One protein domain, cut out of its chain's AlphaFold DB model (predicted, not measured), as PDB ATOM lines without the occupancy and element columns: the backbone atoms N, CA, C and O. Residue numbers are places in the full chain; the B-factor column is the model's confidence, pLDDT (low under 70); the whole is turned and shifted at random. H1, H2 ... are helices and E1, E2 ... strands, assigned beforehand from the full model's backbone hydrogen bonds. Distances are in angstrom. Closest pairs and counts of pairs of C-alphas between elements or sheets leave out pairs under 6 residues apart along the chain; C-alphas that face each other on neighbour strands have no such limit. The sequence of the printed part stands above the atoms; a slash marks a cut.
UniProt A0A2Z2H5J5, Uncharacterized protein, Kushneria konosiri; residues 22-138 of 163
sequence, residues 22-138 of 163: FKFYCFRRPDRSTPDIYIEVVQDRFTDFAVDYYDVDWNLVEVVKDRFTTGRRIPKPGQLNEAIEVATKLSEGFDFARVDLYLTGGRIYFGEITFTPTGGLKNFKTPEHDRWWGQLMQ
ATOM      1  N   PHE A  22      50.783 -14.992 -14.213       96.88
ATOM      2  CA  PHE A  22      51.214 -13.742 -13.593       96.88
ATOM      3  C   PHE A  22      50.140 -12.683 -13.797       96.88
ATOM      4  O   PHE A  22      49.843 -12.288 -14.924       96.88
ATOM      5  N   LYS A  23      49.573 -12.190 -12.699       97.81
ATOM      6  CA  LYS A  23      48.471 -11.228 -12.724       97.81
ATOM      7  C   LYS A  23      48.918  -9.917 -12.109       97.81
ATOM      8  O   LYS A  23      49.123  -9.817 -10.901       97.81
ATOM      9  N   PHE A  24      49.054  -8.912 -12.956       98.50
ATOM     10  CA  PHE A  24      49.541  -7.587 -12.611       98.50
ATOM     11  C   PHE A  24      48.355  -6.698 -12.243       98.50
ATOM     12  O   PHE A  24      47.611  -6.241 -13.110       98.50
ATOM     13  N   TYR A  25      48.165  -6.460 -10.951       97.75
ATOM     14  CA  TYR A  25      47.197  -5.509 -10.419       97.75
ATOM     15  C   TYR A  25      47.771  -4.107 -10.556       97.75
ATOM     16  O   TYR A  25      48.639  -3.719  -9.779       97.75
ATOM     17  N   CYS A  26      47.297  -3.373 -11.557       97.44
ATOM     18  CA  CYS A  26      47.750  -2.027 -11.869       97.44
ATOM     19  C   CYS A  26      46.767  -1.018 -11.271       97.44
ATOM     20  O   CYS A  26      45.611  -0.950 -11.695       97.44
ATOM     21  N   PHE A  27      47.232  -0.233 -10.302       95.31
ATOM     22  CA  PHE A  27      46.471   0.823  -9.640       95.31
ATOM     23  C   PHE A  27      46.997   2.179 -10.096       95.31
ATOM     24  O   PHE A  27      48.126   2.564  -9.788       95.31
ATOM     25  N   ARG A  28      46.194   2.915 -10.860       92.00
ATOM     26  CA  ARG A  28      46.585   4.217 -11.388       92.00
ATOM     27  C   ARG A  28      46.074   5.315 -10.481       92.00
ATOM     28  O   ARG A  28      44.872   5.481 -10.298       92.00
ATOM     29  N   ARG A  29      47.008   6.124  -9.989       87.31
ATOM     30  CA  ARG A  29      46.681   7.314  -9.218       87.31
ATOM     31  C   ARG A  29      46.880   8.578 -10.057       87.31
ATOM     32  O   ARG A  29      47.883   8.677 -10.760       87.31
ATOM     33  N   PRO A  30      45.979   9.569  -9.975       82.88
ATOM     34  CA  PRO A  30      46.109  10.851 -10.671       82.88
ATOM     35  C   PRO A  30      47.347  11.661 -10.268       82.88
ATOM     36  O   PRO A  30      47.783  12.516 -11.032       82.88
ATOM     37  N   ASP A  31      47.896  11.421  -9.073       85.88
ATOM     38  CA  ASP A  31      49.081  12.102  -8.541       85.88
ATOM     39  C   ASP A  31      50.408  11.428  -8.934       85.88
ATOM     40  O   ASP A  31      51.471  11.879  -8.508       85.88
ATOM     41  N   ARG A  32      50.373  10.360  -9.749       84.88
ATOM     42  CA  ARG A  32      51.555   9.600 -10.183       84.88
ATOM     43  C   ARG A  32      51.568   9.401 -11.697       84.88
ATOM     44  O   ARG A  32      50.535   9.207 -12.331       84.88
ATOM     45  N   SER A  33      52.762   9.414 -12.290       86.50
ATOM     46  CA  SER A  33      52.948   9.155 -13.726       86.50
ATOM     47  C   SER A  33      52.827   7.671 -14.086       86.50
ATOM     48  O   SER A  33      52.439   7.333 -15.202       86.50
ATOM     49  N   THR A  34      53.150   6.782 -13.147       91.25
ATOM     50  CA  THR A  34      53.127   5.322 -13.314       91.25
ATOM     51  C   THR A  34      52.184   4.686 -12.292       91.25
ATOM     52  O   THR A  34      52.054   5.220 -11.187       91.25
ATOM     53  N   PRO A  35      51.515   3.570 -12.633       95.06
ATOM     54  CA  PRO A  35      50.668   2.860 -11.685       95.06
ATOM     55  C   PRO A  35      51.499   2.179 -10.590       95.06
ATOM     56  O   PRO A  35      52.635   1.765 -10.823       95.06
ATOM     57  N   ASP A  36      50.902   2.022  -9.413       95.44
ATOM     58  CA  ASP A  36      51.368   1.070  -8.408       95.44
ATOM     59  C   ASP A  36      50.995  -0.342  -8.880       95.44
ATOM     60  O   ASP A  36      49.850  -0.583  -9.275       95.44
ATOM     61  N   ILE A  37      51.956  -1.267  -8.888       97.75
ATOM     62  CA  ILE A  37      51.762  -2.618  -9.423       97.75
ATOM     63  C   ILE A  37      52.067  -3.663  -8.352       97.75
ATOM     64  O   ILE A  37      53.151  -3.676  -7.770       97.75
ATOM     65  N   TYR A  38      51.116  -4.576  -8.161       97.88
ATOM     66  CA  TYR A  38      51.281  -5.797  -7.372       97.88
ATOM     67  C   TYR A  38      51.044  -7.017  -8.254       97.88
ATOM     68  O   TYR A  38      50.159  -7.016  -9.107       97.88
ATOM     69  N   ILE A  39      51.831  -8.065  -8.056       98.06
ATOM     70  CA  ILE A  39      51.878  -9.219  -8.951       98.06
ATOM     71  C   ILE A  39      51.420 -10.445  -8.179       98.06
ATOM     72  O   ILE A  39      52.126 -10.918  -7.297       98.06
ATOM     73  N   GLU A  40      50.245 -10.962  -8.516       96.38
ATOM     74  CA  GLU A  40      49.787 -12.272  -8.055       96.38
ATOM     75  C   GLU A  40      50.378 -13.344  -8.968       96.38
ATOM     76  O   GLU A  40      50.183 -13.312 -10.183       96.38
ATOM     77  N   VAL A  41      51.079 -14.305  -8.377       94.94
ATOM     78  CA  VAL A  41      51.593 -15.482  -9.073       94.94
ATOM     79  C   VAL A  41      50.782 -16.685  -8.629       94.94
ATOM     80  O   VAL A  41      50.789 -17.034  -7.448       94.94
ATOM     81  N   VAL A  42      50.092 -17.325  -9.575       90.69
ATOM     82  CA  VAL A  42      49.397 -18.589  -9.317       90.69
ATOM     83  C   VAL A  42      50.380 -19.736  -9.510       90.69
ATOM     84  O   VAL A  42      50.842 -19.990 -10.627       90.69
ATOM     85  N   GLN A  43      50.671 -20.437  -8.422       81.38
ATOM     86  CA  GLN A  43      51.472 -21.651  -8.414       81.38
ATOM     87  C   GLN A  43      50.551 -22.870  -8.477       81.38
ATOM     88  O   GLN A  43      49.472 -22.869  -7.876       81.38
ATOM     89  N   ASP A  44      50.973 -23.890  -9.229       75.06
ATOM     90  CA  ASP A  44      50.385 -25.233  -9.178       75.06
ATOM     91  C   ASP A  44      48.852 -25.257  -9.326       75.06
ATOM     92  O   ASP A  44      48.124 -25.949  -8.620       75.06
ATOM     93  N   ARG A  45      48.347 -24.497 -10.312       70.19
ATOM     94  CA  ARG A  45      46.908 -24.272 -10.557       70.19
ATOM     95  C   ARG A  45      46.056 -25.546 -10.596       70.19
ATOM     96  O   ARG A  45      44.874 -25.490 -10.268       70.19
ATOM     97  N   PHE A  46      46.632 -26.654 -11.055       70.19
ATOM     98  CA  PHE A  46      45.942 -27.931 -11.261       70.19
ATOM     99  C   PHE A  46      46.248 -28.977 -10.180       70.19
ATOM    100  O   PHE A  46      45.745 -30.095 -10.263       70.19
ATOM    101  N   THR A  47      47.071 -28.628  -9.191       74.19
ATOM    102  CA  THR A  47      47.459 -29.493  -8.074       74.19
ATOM    103  C   THR A  47      47.276 -28.725  -6.763       74.19
ATOM    104  O   THR A  47      46.136 -28.485  -6.358       74.19
ATOM    105  N   ASP A  48      48.360 -28.300  -6.120       74.94
ATOM    106  CA  ASP A  48      48.347 -27.603  -4.835       74.94
ATOM    107  C   ASP A  48      48.263 -26.089  -5.054       74.94
ATOM    108  O   ASP A  48      49.237 -25.353  -4.905       74.94
ATOM    109  N   PHE A  49      47.065 -25.635  -5.436       81.94
ATOM    110  CA  PHE A  49      46.792 -24.234  -5.741       81.94
ATOM    111  C   PHE A  49      47.265 -23.302  -4.622       81.94
ATOM    112  O   PHE A  49      46.777 -23.353  -3.488       81.94
ATOM    113  N   ALA A  50      48.140 -22.373  -4.989       87.38
ATOM    114  CA  ALA A  50      48.562 -21.291  -4.125       87.38
ATOM    115  C   ALA A  50      48.762 -20.002  -4.919       87.38
ATOM    116  O   ALA A  50      49.048 -20.009  -6.118       87.38
ATOM    117  N   VAL A  51      48.602 -18.880  -4.229       91.31
ATOM    118  CA  VAL A  51      48.806 -17.538  -4.755       91.31
ATOM    119  C   VAL A  51      49.723 -16.761  -3.832       91.31
ATOM    120  O   VAL A  51      49.473 -16.631  -2.634       91.31
ATOM    121  N   ASP A  52      50.780 -16.220  -4.413       93.50
ATOM    122  CA  ASP A  52      51.734 -15.362  -3.725       93.50
ATOM    123  C   ASP A  52      51.759 -13.996  -4.403       93.50
ATOM    124  O   ASP A  52      51.622 -13.898  -5.624       93.50
ATOM    125  N   TYR A  53      51.892 -12.941  -3.603       95.31
ATOM    126  CA  TYR A  53      51.904 -11.566  -4.090       95.31
ATOM    127  C   TYR A  53      53.303 -10.999  -3.995       95.31
ATOM    128  O   TYR A  53      53.981 -11.186  -2.987       95.31
ATOM    129  N   TYR A  54      53.698 -10.272  -5.029       97.00
ATOM    130  CA  TYR A  54      54.980  -9.598  -5.103       97.00
ATOM    131  C   TYR A  54      54.795  -8.120  -5.439       97.00
ATOM    132  O   TYR A  54      53.850  -7.748  -6.138       97.00
ATOM    133  N   ASP A  55      55.704  -7.280  -4.955       97.19
ATOM    134  CA  ASP A  55      55.903  -5.944  -5.514       97.19
ATOM    135  C   ASP A  55      56.767  -6.004  -6.794       97.19
ATOM    136  O   ASP A  55      57.249  -7.066  -7.210       97.19
ATOM    137  N   VAL A  56      56.965  -4.853  -7.439       96.75
ATOM    138  CA  VAL A  56      57.774  -4.729  -8.669       96.75
ATOM    139  C   VAL A  56      59.256  -5.075  -8.471       96.75
ATOM    140  O   VAL A  56      59.937  -5.461  -9.424       96.75
ATOM    141  N   ASP A  57      59.745  -5.008  -7.232       96.69
ATOM    142  CA  ASP A  57      61.115  -5.354  -6.852       96.69
ATOM    143  C   ASP A  57      61.276  -6.846  -6.508       96.69
ATOM    144  O   ASP A  57      62.383  -7.317  -6.226       96.69
ATOM    145  N   TRP A  58      60.200  -7.627  -6.649       96.62
ATOM    146  CA  TRP A  58      60.137  -9.061  -6.370       96.62
ATOM    147  C   TRP A  58      60.241  -9.414  -4.877       96.62
ATOM    148  O   TRP A  58      60.755 -10.486  -4.519       96.62
ATOM    149  N   ASN A  59      59.764  -8.534  -3.995       95.56
ATOM    150  CA  ASN A  59      59.582  -8.819  -2.571       95.56
ATOM    151  C   ASN A  59      58.183  -9.381  -2.320       95.56
ATOM    152  O   ASN A  59      57.219  -8.930  -2.931       95.56
ATOM    153  N   LEU A  60      58.072 -10.357  -1.413       93.69
ATOM    154  CA  LEU A  60      56.783 -10.928  -1.024       93.69
ATOM    155  C   LEU A  60      55.927  -9.897  -0.281       93.69
ATOM    156  O   LEU A  60      56.414  -9.185   0.596       93.69
ATOM    157  N   VAL A  61      54.636  -9.876  -0.600       94.12
ATOM    158  CA  VAL A  61      53.630  -9.016   0.023       94.12
ATOM    159  C   VAL A  61      52.604  -9.902   0.728       94.12
ATOM    160  O   VAL A  61      51.838 -10.629   0.097       94.12
ATOM    161  N   GLU A  62      52.571  -9.850   2.057       92.19
ATOM    162  CA  GLU A  62      51.705 -10.710   2.874       92.19
ATOM    163  C   GLU A  62      50.252 -10.209   2.939       92.19
ATOM    164  O   GLU A  62      49.792  -9.718   3.964       92.19
ATOM    165  N   VAL A  63      49.499 -10.330   1.844       91.94
ATOM    166  CA  VAL A  63      48.132  -9.767   1.746       91.94
ATOM    167  C   VAL A  63      47.009 -10.784   1.720       91.94
ATOM    168  O   VAL A  63      45.856 -10.420   1.947       91.94
ATOM    169  N   VAL A  64      47.303 -12.047   1.437       92.19
ATOM    170  CA  VAL A  64      46.303 -13.111   1.290       92.19
ATOM    171  C   VAL A  64      46.284 -13.999   2.536       92.19
ATOM    172  O   VAL A  64      47.284 -14.109   3.240       92.19
ATOM    173  N   LYS A  65      45.139 -14.619   2.850       90.62
ATOM    174  CA  LYS A  65      45.041 -15.550   3.993       90.62
ATOM    175  C   LYS A  65      46.017 -16.718   3.831       90.62
ATOM    176  O   LYS A  65      46.111 -17.281   2.744       90.62
ATOM    177  N   ASP A  66      46.605 -17.157   4.942       89.69
ATOM    178  CA  ASP A  66      47.685 -18.157   4.973       89.69
ATOM    179  C   ASP A  66      47.329 -19.487   4.280       89.69
ATOM    180  O   ASP A  66      48.183 -20.128   3.686       89.69
ATOM    181  N   ARG A  67      46.045 -19.879   4.261       88.00
ATOM    182  CA  ARG A  67      45.583 -21.094   3.557       88.00
ATOM    183  C   ARG A  67      45.693 -21.039   2.026       88.00
ATOM    184  O   ARG A  67      45.409 -22.038   1.377       88.00
ATOM    185  N   PHE A  68      45.960 -19.866   1.456       86.19
ATOM    186  CA  PHE A  68      46.003 -19.640   0.010       86.19
ATOM    187  C   PHE A  68      47.404 -19.319  -0.504       86.19
ATOM    188  O   PHE A  68      47.556 -19.152  -1.704       86.19
ATOM    189  N   THR A  69      48.402 -19.199   0.365       86.44
ATOM    190  CA  THR A  69      49.776 -18.832   0.007       86.44
ATOM    191  C   THR A  69      50.710 -19.957   0.418       86.44
ATOM    192  O   THR A  69      50.498 -20.615   1.436       86.44
ATOM    193  N   THR A  70      51.758 -20.187  -0.372       79.44
ATOM    194  CA  THR A  70      52.839 -21.072   0.074       79.44
ATOM    195  C   THR A  70      53.791 -20.359   1.035       79.44
ATOM    196  O   THR A  70      54.541 -21.015   1.758       79.44
ATOM    197  N   GLY A  71      53.822 -19.021   0.990       74.88
ATOM    198  CA  GLY A  71      54.846 -18.177   1.601       74.88
ATOM    199  C   GLY A  71      56.241 -18.402   1.009       74.88
ATOM    200  O   GLY A  71      57.223 -17.842   1.497       74.88
ATOM    201  N   ARG A  72      56.369 -19.251  -0.021       79.38
ATOM    202  CA  ARG A  72      57.649 -19.641  -0.604       79.38
ATOM    203  C   ARG A  72      57.966 -18.723  -1.766       79.38
ATOM    204  O   ARG A  72      57.259 -18.675  -2.769       79.38
ATOM    205  N   ARG A  73      59.094 -18.031  -1.636       82.19
ATOM    206  CA  ARG A  73      59.634 -17.195  -2.700       82.19
ATOM    207  C   ARG A  73      60.042 -18.062  -3.887       82.19
ATOM    208  O   ARG A  73      60.880 -18.952  -3.739       82.19
ATOM    209  N   ILE A  74      59.508 -17.752  -5.063       89.06
ATOM    210  CA  ILE A  74      59.972 -18.336  -6.325       89.06
ATOM    211  C   ILE A  74      61.059 -17.459  -6.972       89.06
ATOM    212  O   ILE A  74      61.157 -16.262  -6.662       89.06
ATOM    213  N   PRO A  75      61.881 -18.015  -7.884       92.00
ATOM    214  CA  PRO A  75      62.857 -17.232  -8.632       92.00
ATOM    215  C   PRO A  75      62.213 -16.073  -9.400       92.00
ATOM    216  O   PRO A  75      61.143 -16.225  -9.990       92.00
ATOM    217  N   LYS A  76      62.891 -14.919  -9.417       94.69
ATOM    218  CA  LYS A  76      62.479 -13.752 -10.206       94.69
ATOM    219  C   LYS A  76      62.487 -14.107 -11.699       94.69
ATOM    220  O   LYS A  76      63.536 -14.525 -12.191       94.69
ATOM    221  N   PRO A  77      61.379 -13.915 -12.437       94.06
ATOM    222  CA  PRO A  77      61.365 -14.120 -13.877       94.06
ATOM    223  C   PRO A  77      62.346 -13.173 -14.565       94.06
ATOM    224  O   PRO A  77      62.349 -11.971 -14.295       94.06
ATOM    225  N   GLY A  78      63.140 -13.689 -15.508       95.25
ATOM    226  CA  GLY A  78      64.083 -12.863 -16.275       95.25
ATOM    227  C   GLY A  78      63.401 -11.756 -17.089       95.25
ATOM    228  O   GLY A  78      63.997 -10.719 -17.347       95.25
ATOM    229  N   GLN A  79      62.126 -11.951 -17.431       95.81
ATOM    230  CA  GLN A  79      61.318 -11.031 -18.233       95.81
ATOM    231  C   GLN A  79      60.480 -10.063 -17.388       95.81
ATOM    232  O   GLN A  79      59.606  -9.387 -17.926       95.81
ATOM    233  N   LEU A  80      60.698 -10.001 -16.067       97.69
ATOM    234  CA  LEU A  80      59.815  -9.247 -15.176       97.69
ATOM    235  C   LEU A  80      59.693  -7.771 -15.575       97.69
ATOM    236  O   LEU A  80      58.583  -7.255 -15.637       97.69
ATOM    237  N   ASN A  81      60.814  -7.102 -15.851       97.88
ATOM    238  CA  ASN A  81      60.807  -5.673 -16.171       97.88
ATOM    239  C   ASN A  81      59.995  -5.391 -17.446       97.88
ATOM    240  O   ASN A  81      59.158  -4.495 -17.459       97.88
ATOM    241  N   GLU A  82      60.178  -6.211 -18.481       98.31
ATOM    242  CA  GLU A  82      59.407  -6.109 -19.723       98.31
ATOM    243  C   GLU A  82      57.913  -6.396 -19.479       98.31
ATOM    244  O   GLU A  82      57.050  -5.687 -19.990       98.31
ATOM    245  N   ALA A  83      57.584  -7.379 -18.635       98.25
ATOM    246  CA  ALA A  83      56.200  -7.681 -18.271       98.25
ATOM    247  C   ALA A  83      55.527  -6.536 -17.494       98.25
ATOM    248  O   ALA A  83      54.363  -6.228 -17.751       98.25
ATOM    249  N   ILE A  84      56.261  -5.859 -16.605       98.56
ATOM    250  CA  ILE A  84      55.796  -4.654 -15.904       98.56
ATOM    251  C   ILE A  84      55.506  -3.529 -16.907       98.56
ATOM    252  O   ILE A  84      54.462  -2.880 -16.810       98.56
ATOM    253  N   GLU A  85      56.377  -3.311 -17.894       98.31
ATOM    254  CA  GLU A  85      56.141  -2.316 -18.949       98.31
ATOM    255  C   GLU A  85      54.904  -2.652 -19.793       98.31
ATOM    256  O   GLU A  85      54.089  -1.771 -20.080       98.31
ATOM    257  N   VAL A  86      54.734  -3.924 -20.172       98.38
ATOM    258  CA  VAL A  86      53.563  -4.403 -20.919       98.38
ATOM    259  C   VAL A  86      52.283  -4.195 -20.108       98.38
ATOM    260  O   VAL A  86      51.330  -3.612 -20.624       98.38
ATOM    261  N   ALA A  87      52.260  -4.598 -18.836       98.56
ATOM    262  CA  ALA A  87      51.110  -4.401 -17.952       98.56
ATOM    263  C   ALA A  87      50.795  -2.910 -17.729       98.56
ATOM    264  O   ALA A  87      49.629  -2.506 -17.735       98.56
ATOM    265  N   THR A  88      51.828  -2.072 -17.610       97.88
ATOM    266  CA  THR A  88      51.681  -0.615 -17.487       97.88
ATOM    267  C   THR A  88      50.988  -0.022 -18.711       97.88
ATOM    268  O   THR A  88      50.034   0.735 -18.548       97.88
ATOM    269  N   LYS A  89      51.422  -0.402 -19.920       97.69
ATOM    270  CA  LYS A  89      50.830   0.068 -21.183       97.69
ATOM    271  C   LYS A  89      49.399  -0.438 -21.367       97.69
ATOM    272  O   LYS A  89      48.514   0.326 -21.729       97.69
ATOM    273  N   LEU A  90      49.148  -1.718 -21.087       98.12
ATOM    274  CA  LEU A  90      47.816  -2.320 -21.234       98.12
ATOM    275  C   LEU A  90      46.790  -1.777 -20.228       98.12
ATOM    276  O   LEU A  90      45.594  -1.806 -20.507       98.12
ATOM    277  N   SER A  91      47.241  -1.272 -19.079       96.88
ATOM    278  CA  SER A  91      46.383  -0.641 -18.067       96.88
ATOM    279  C   SER A  91      46.201   0.873 -18.261       96.88
ATOM    280  O   SER A  91      45.571   1.536 -17.432       96.88
ATOM    281  N   GLU A  92      46.747   1.466 -19.327       94.38
ATOM    282  CA  GLU A  92      46.542   2.885 -19.624       94.38
ATOM    283  C   GLU A  92      45.059   3.222 -19.827       94.38
ATOM    284  O   GLU A  92      44.295   2.474 -20.430       94.38
ATOM    285  N   GLY A  93      44.645   4.371 -19.291       90.94
ATOM    286  CA  GLY A  93      43.254   4.831 -19.346       90.94
ATOM    287  C   GLY A  93      42.328   4.246 -18.275       90.94
ATOM    288  O   GLY A  93      41.210   4.740 -18.137       90.94
ATOM    289  N   PHE A  94      42.782   3.269 -17.482       92.06
ATOM    290  CA  PHE A  94      42.010   2.694 -16.380       92.06
ATOM    291  C   PHE A  94      42.568   3.119 -15.017       92.06
ATOM    292  O   PHE A  94      43.784   3.130 -14.816       92.06
ATOM    293  N   ASP A  95      41.674   3.432 -14.075       92.25
ATOM    294  CA  ASP A  95      42.037   3.691 -12.671       92.25
ATOM    295  C   ASP A  95      42.521   2.396 -11.992       92.25
ATOM    296  O   ASP A  95      43.420   2.400 -11.153       92.25
ATOM    297  N   PHE A  96      41.956   1.260 -12.407       94.69
ATOM    298  CA  PHE A  96      42.382  -0.069 -12.003       94.69
ATOM    299  C   PHE A  96      42.204  -1.068 -13.145       94.69
ATOM    300  O   PHE A  96      41.154  -1.104 -13.790       94.69
ATOM    301  N   ALA A  97      43.203  -1.921 -13.348       96.62
ATOM    302  CA  ALA A  97      43.107  -3.077 -14.226       96.62
ATOM    303  C   ALA A  97      44.006  -4.200 -13.707       96.62
ATOM    304  O   ALA A  97      45.171  -3.968 -13.379       96.62
ATOM    305  N   ARG A  98      43.490  -5.431 -13.674       98.00
ATOM    306  CA  ARG A  98      44.325  -6.624 -13.543       98.00
ATOM    307  C   ARG A  98      44.674  -7.121 -14.941       98.00
ATOM    308  O   ARG A  98      43.762  -7.433 -15.705       98.00
ATOM    309  N   VAL A  99      45.959  -7.174 -15.264       98.56
ATOM    310  CA  VAL A  99      46.472  -7.661 -16.551       98.56
ATOM    311  C   VAL A  99      47.114  -9.024 -16.340       98.56
ATOM    312  O   VAL A  99      48.062  -9.148 -15.567       98.56
ATOM    313  N   ASP A 100      46.610 -10.035 -17.031       97.94
ATOM    314  CA  ASP A 100      47.097 -11.405 -16.919       97.94
ATOM    315  C   ASP A 100      48.089 -11.681 -18.054       97.94
ATOM    316  O   ASP A 100      47.760 -11.511 -19.233       97.94
ATOM    317  N   LEU A 101      49.307 -12.089 -17.697       97.69
ATOM    318  CA  LEU A 101      50.402 -12.370 -18.620       97.69
ATOM    319  C   LEU A 101      50.991 -13.764 -18.366       97.69
ATOM    320  O   LEU A 101      51.169 -14.193 -17.224       97.69
ATOM    321  N   TYR A 102      51.387 -14.435 -19.446       95.25
ATOM    322  CA  TYR A 102      52.200 -15.648 -19.398       95.25
ATOM    323  C   TYR A 102      53.636 -15.329 -19.805       95.25
ATOM    324  O   TYR A 102      53.873 -14.778 -20.882       95.25
ATOM    325  N   LEU A 103      54.593 -15.696 -18.954       94.69
ATOM    326  CA  LEU A 103      56.028 -15.505 -19.174       94.69
ATOM    327  C   LEU A 103      56.649 -16.888 -19.417       94.69
ATOM    328  O   LEU A 103      56.938 -17.615 -18.468       94.69
ATOM    329  N   THR A 104      56.782 -17.290 -20.684       92.31
ATOM    330  CA  THR A 104      57.273 -18.628 -21.061       92.31
ATOM    331  C   THR A 104      58.084 -18.595 -22.354       92.31
ATOM    332  O   THR A 104      57.797 -17.808 -23.262       92.31
ATOM    333  N   GLY A 105      59.119 -19.437 -22.444       89.12
ATOM    334  CA  GLY A 105      59.985 -19.541 -23.624       89.12
ATOM    335  C   GLY A 105      60.652 -18.218 -24.016       89.12
ATOM    336  O   GLY A 105      60.788 -17.926 -25.204       89.12
ATOM    337  N   GLY A 106      60.978 -17.370 -23.032       90.88
ATOM    338  CA  GLY A 106      61.551 -16.043 -23.268       90.88
ATOM    339  C   GLY A 106      60.603 -15.070 -23.977       90.88
ATOM    340  O   GLY A 106      61.062 -14.096 -24.567       90.88
ATOM    341  N   ARG A 107      59.286 -15.323 -23.948       93.31
ATOM    342  CA  ARG A 107      58.249 -14.467 -24.546       93.31
ATOM    343  C   ARG A 107      57.159 -14.122 -23.535       93.31
ATOM    344  O   ARG A 107      56.954 -14.853 -22.569       93.31
ATOM    345  N   ILE A 108      56.491 -12.996 -23.764       96.62
ATOM    346  CA  ILE A 108      55.355 -12.531 -22.967       96.62
ATOM    347  C   ILE A 108      54.099 -12.678 -23.819       96.62
ATOM    348  O   ILE A 108      54.057 -12.201 -24.954       96.62
ATOM    349  N   TYR A 109      53.081 -13.331 -23.269       96.62
ATOM    350  CA  TYR A 109      51.782 -13.493 -23.912       96.62
ATOM    351  C   TYR A 109      50.706 -12.841 -23.058       96.62
ATOM    352  O   TYR A 109      50.670 -13.031 -21.845       96.62
ATOM    353  N   PHE A 110      49.831 -12.083 -23.706       96.69
ATOM    354  CA  PHE A 110      48.648 -11.514 -23.079       96.69
ATOM    355  C   PHE A 110      47.559 -12.581 -22.928       96.69
ATOM    356  O   PHE A 110      47.278 -13.287 -23.894       96.69
ATOM    357  N   GLY A 111      46.957 -12.672 -21.741       95.44
ATOM    358  CA  GLY A 111      45.779 -13.500 -21.480       95.44
ATOM    359  C   GLY A 111      44.501 -12.663 -21.462       95.44
ATOM    360  O   GLY A 111      43.700 -12.711 -22.391       95.44
ATOM    361  N   GLU A 112      44.311 -11.869 -20.406       96.69
ATOM    362  CA  GLU A 112      43.105 -11.054 -20.233       96.69
ATOM    363  C   GLU A 112      43.356  -9.741 -19.476       96.69
ATOM    364  O   GLU A 112      44.369  -9.567 -18.797       96.69
ATOM    365  N   ILE A 113      42.392  -8.821 -19.582       98.00
ATOM    366  CA  ILE A 113      42.248  -7.682 -18.669       98.00
ATOM    367  C   ILE A 113      40.958  -7.880 -17.881       98.00
ATOM    368  O   ILE A 113      39.886  -8.033 -18.466       98.00
ATOM    369  N   THR A 114      41.057  -7.825 -16.556       97.19
ATOM    370  CA  THR A 114      39.918  -7.953 -15.647       97.19
ATOM    371  C   THR A 114      39.810  -6.731 -14.737       97.19
ATOM    372  O   THR A 114      40.743  -6.398 -14.011       97.19
ATOM    373  N   PHE A 115      38.637  -6.089 -14.720       94.94
ATOM    374  CA  PHE A 115      38.368  -4.905 -13.885       94.94
ATOM    375  C   PHE A 115      37.792  -5.244 -12.505       94.94
ATOM    376  O   PHE A 115      37.910  -4.463 -11.568       94.94
ATOM    377  N   THR A 116      37.175  -6.418 -12.365       93.31
ATOM    378  CA  THR A 116      36.547  -6.878 -11.116       93.31
ATOM    379  C   THR A 116      37.003  -8.300 -10.779       93.31
ATOM    380  O   THR A 116      36.200  -9.241 -10.813       93.31
ATOM    381  N   PRO A 117      38.305  -8.505 -10.501       92.94
ATOM    382  CA  PRO A 117      38.826  -9.823 -10.175       92.94
ATOM    383  C   PRO A 117      38.099 -10.377  -8.950       92.94
ATOM    384  O   PRO A 117      37.777  -9.636  -8.021       92.94
ATOM    385  N   THR A 118      37.776 -11.674  -8.983       89.56
ATOM    386  CA  THR A 118      37.002 -12.362  -7.928       89.56
ATOM    387  C   THR A 118      35.671 -11.677  -7.573       89.56
ATOM    388  O   THR A 118      35.222 -11.754  -6.434       89.56
ATOM    389  N   GLY A 119      35.056 -10.951  -8.516       90.94
ATOM    390  CA  GLY A 119      33.836 -10.175  -8.256       90.94
ATOM    391  C   GLY A 119      34.028  -9.043  -7.237       90.94
ATOM    392  O   GLY A 119      33.067  -8.637  -6.597       90.94
ATOM    393  N   GLY A 120      35.265  -8.576  -7.037       87.56
ATOM    394  CA  GLY A 120      35.618  -7.593  -6.007       87.56
ATOM    395  C   GLY A 120      35.798  -8.175  -4.599       87.56
ATOM    396  O   GLY A 120      36.141  -7.436  -3.688       87.56
ATOM    397  N   LEU A 121      35.612  -9.487  -4.403       87.81
ATOM    398  CA  LEU A 121      35.681 -10.141  -3.090       87.81
ATOM    399  C   LEU A 121      36.955 -10.983  -2.950       87.81
ATOM    400  O   LEU A 121      36.933 -12.214  -3.023       87.81
ATOM    401  N   LYS A 122      38.094 -10.309  -2.772       87.50
ATOM    402  CA  LYS A 122      39.395 -10.976  -2.655       87.50
ATOM    403  C   LYS A 122      39.584 -11.597  -1.264       87.50
ATOM    404  O   LYS A 122      39.090 -11.104  -0.254       87.50
ATOM    405  N   ASN A 123      40.349 -12.687  -1.194       90.06
ATOM    406  CA  ASN A 123      40.653 -13.405   0.049       90.06
ATOM    407  C   ASN A 123      41.768 -12.734   0.876       90.06
ATOM    408  O   ASN A 123      42.768 -13.376   1.210       90.06
ATOM    409  N   PHE A 124      41.601 -11.458   1.216       93.38
ATOM    410  CA  PHE A 124      42.579 -10.723   2.015       93.38
ATOM    411  C   PHE A 124      42.797 -11.340   3.400       93.38
ATOM    412  O   PHE A 124      41.869 -11.887   4.008       93.38
ATOM    413  N   LYS A 125      44.035 -11.239   3.898       93.56
ATOM    414  CA  LYS A 125      44.470 -11.753   5.203       93.56
ATOM    415  C   LYS A 125      43.667 -11.124   6.337       93.56
ATOM    416  O   LYS A 125      43.171 -11.840   7.203       93.56
ATOM    417  N   THR A 126      43.474  -9.806   6.284       94.19
ATOM    418  CA  THR A 126      42.671  -9.048   7.255       94.19
ATOM    419  C   THR A 126      41.878  -7.922   6.570       94.19
ATOM    420  O   THR A 126      42.217  -7.540   5.446       94.19
ATOM    421  N   PRO A 127      40.850  -7.343   7.226       94.25
ATOM    422  CA  PRO A 127      40.129  -6.173   6.710       94.25
ATOM    423  C   PRO A 127      41.018  -4.946   6.455       94.25
ATOM    424  O   PRO A 127      40.692  -4.096   5.634       94.25
ATOM    425  N   GLU A 128      42.140  -4.821   7.162       94.75
ATOM    426  CA  GLU A 128      43.113  -3.744   6.963       94.75
ATOM    427  C   GLU A 128      43.823  -3.874   5.613       94.75
ATOM    428  O   GLU A 128      44.039  -2.860   4.956       94.75
ATOM    429  N   HIS A 129      44.116  -5.100   5.166       94.38
ATOM    430  CA  HIS A 129      44.703  -5.347   3.846       94.38
ATOM    431  C   HIS A 129      43.722  -4.998   2.720       94.38
ATOM    432  O   HIS A 129      44.117  -4.372   1.740       94.38
ATOM    433  N   ASP A 130      42.444  -5.339   2.897       93.44
ATOM    434  CA  ASP A 130      41.372  -4.961   1.967       93.44
ATOM    435  C   ASP A 130      41.248  -3.432   1.856       93.44
ATOM    436  O   ASP A 130      41.314  -2.854   0.770       93.44
ATOM    437  N   ARG A 131      41.201  -2.742   3.005       92.44
ATOM    438  CA  ARG A 131      41.198  -1.272   3.045       92.44
ATOM    439  C   ARG A 131      42.439  -0.665   2.399       92.44
ATOM    440  O   ARG A 131      42.311   0.328   1.689       92.44
ATOM    441  N   TRP A 132      43.616  -1.240   2.633       92.00
ATOM    442  CA  TRP A 132      44.864  -0.770   2.039       92.00
ATOM    443  C   TRP A 132      44.828  -0.857   0.508       92.00
ATOM    444  O   TRP A 132      45.120   0.132  -0.159       92.00
ATOM    445  N   TRP A 133      44.370  -1.977  -0.058       91.31
ATOM    446  CA  TRP A 133      44.189  -2.105  -1.510       91.31
ATOM    447  C   TRP A 133      43.147  -1.125  -2.052       91.31
ATOM    448  O   TRP A 133      43.372  -0.497  -3.085       91.31
ATOM    449  N   GLY A 134      42.043  -0.920  -1.331       90.00
ATOM    450  CA  GLY A 134      41.043   0.087  -1.692       90.00
ATOM    451  C   GLY A 134      41.598   1.519  -1.720       90.00
ATOM    452  O   GLY A 134      41.171   2.330  -2.540       90.00
ATOM    453  N   GLN A 135      42.583   1.842  -0.877       89.69
ATOM    454  CA  GLN A 135      43.254   3.148  -0.887       89.69
ATOM    455  C   GLN A 135      44.151   3.349  -2.115       89.69
ATOM    456  O   GLN A 135      44.349   4.490  -2.530       89.69
ATOM    457  N   LEU A 136      44.654   2.274  -2.733       90.31
ATOM    458  CA  LEU A 136      45.434   2.362  -3.974       90.31
ATOM    459  C   LEU A 136      44.586   2.854  -5.157       90.31
ATOM    460  O   LEU A 136      45.118   3.450  -6.086       90.31
ATOM    461  N   MET A 137      43.266   2.653  -5.100       83.38
ATOM    462  CA  MET A 137      42.314   3.131  -6.108       83.38
ATOM    463  C   MET A 137      41.930   4.615  -5.935       83.38
ATOM    464  O   MET A 137      41.097   5.116  -6.689       83.38
ATOM    465  N   GLN A 138      42.470   5.329  -4.934       75.38
ATOM    466  CA  GLN A 138      42.072   6.707  -4.628       75.38
ATOM    467  C   GLN A 138      42.966   7.797  -5.251       75.38
ATOM    468  O   GLN A 138      44.174   7.607  -5.394       75.38
TER     469      GLN A 138
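Overview. This is residues 22 to 138 of the 163 residues of an uncharacterized protein of Kushneria konosiri (UniProt A0A2Z2H5J5). A strongly twisted antiparallel sheet of five strands curls round H1, while H3 stands well away from the sheet's middle, its end reaching E1 and E2. A long loop, residues 55 to 79, joins E3 to H1. The printed part has 117 residues, with five named strands and three named helices in the order E1 E2 E3 H1 E4 E5 H2 H3; the sheet's order is E3 E2 E1 E4 E5, and the class is mixed. It is compact, with a radius of gyration of the C-alphas of 13.8 A and spans of 39 by 38 by 25 A.

Along the chain. E1, residues 22 to 27, begins at C-alpha 22 (51.214, -13.742, -13.593). E2 is residues 36 to 43, 22.7 A long, and E3 residues 50 to 54. H1 is residues 80 to 90, 15.1 A. E4, residues 96 to 104, is 25.5 A long, and E5, residues 107 to 114, is 21.4 A. H2 is residues 117 to 120; H3, residues 127 to 136, ends at C-alpha 136 (45.434, 2.362, -3.974).

Arrangement. E1, E2 and E3 form a meander, each strand the antiparallel neighbour of the one before; N 25 and O 38 are 2.8 A apart, N 41 and O 52 2.8 A. E1 and E4 are antiparallel, with N 24 and O 99 at 2.8 A. E4 and E5 form a hairpin, with N 100 and O 112 at 2.9 A. H1 is on one face of the sheet, in two layers; its closest C-alphas to E4 are Ala 87 and Val 99, 5.8 A. The closest C-alphas of H3 and E1 are Leu 136 and Phe 27, 6.0 A. H2 is not on the sheet and is apart from H3. Every O i to N i+4 pair is within hydrogen-bond range in H1 and H3; H2 is too short for one.

Size, cuts and confidence. The C-alphas farthest apart, of Asp 31 and Thr 47, are 41.6 A apart. The printed part has no cut, and the link from E3 to H1 is long. No printed residue is under 70 in pLDDT.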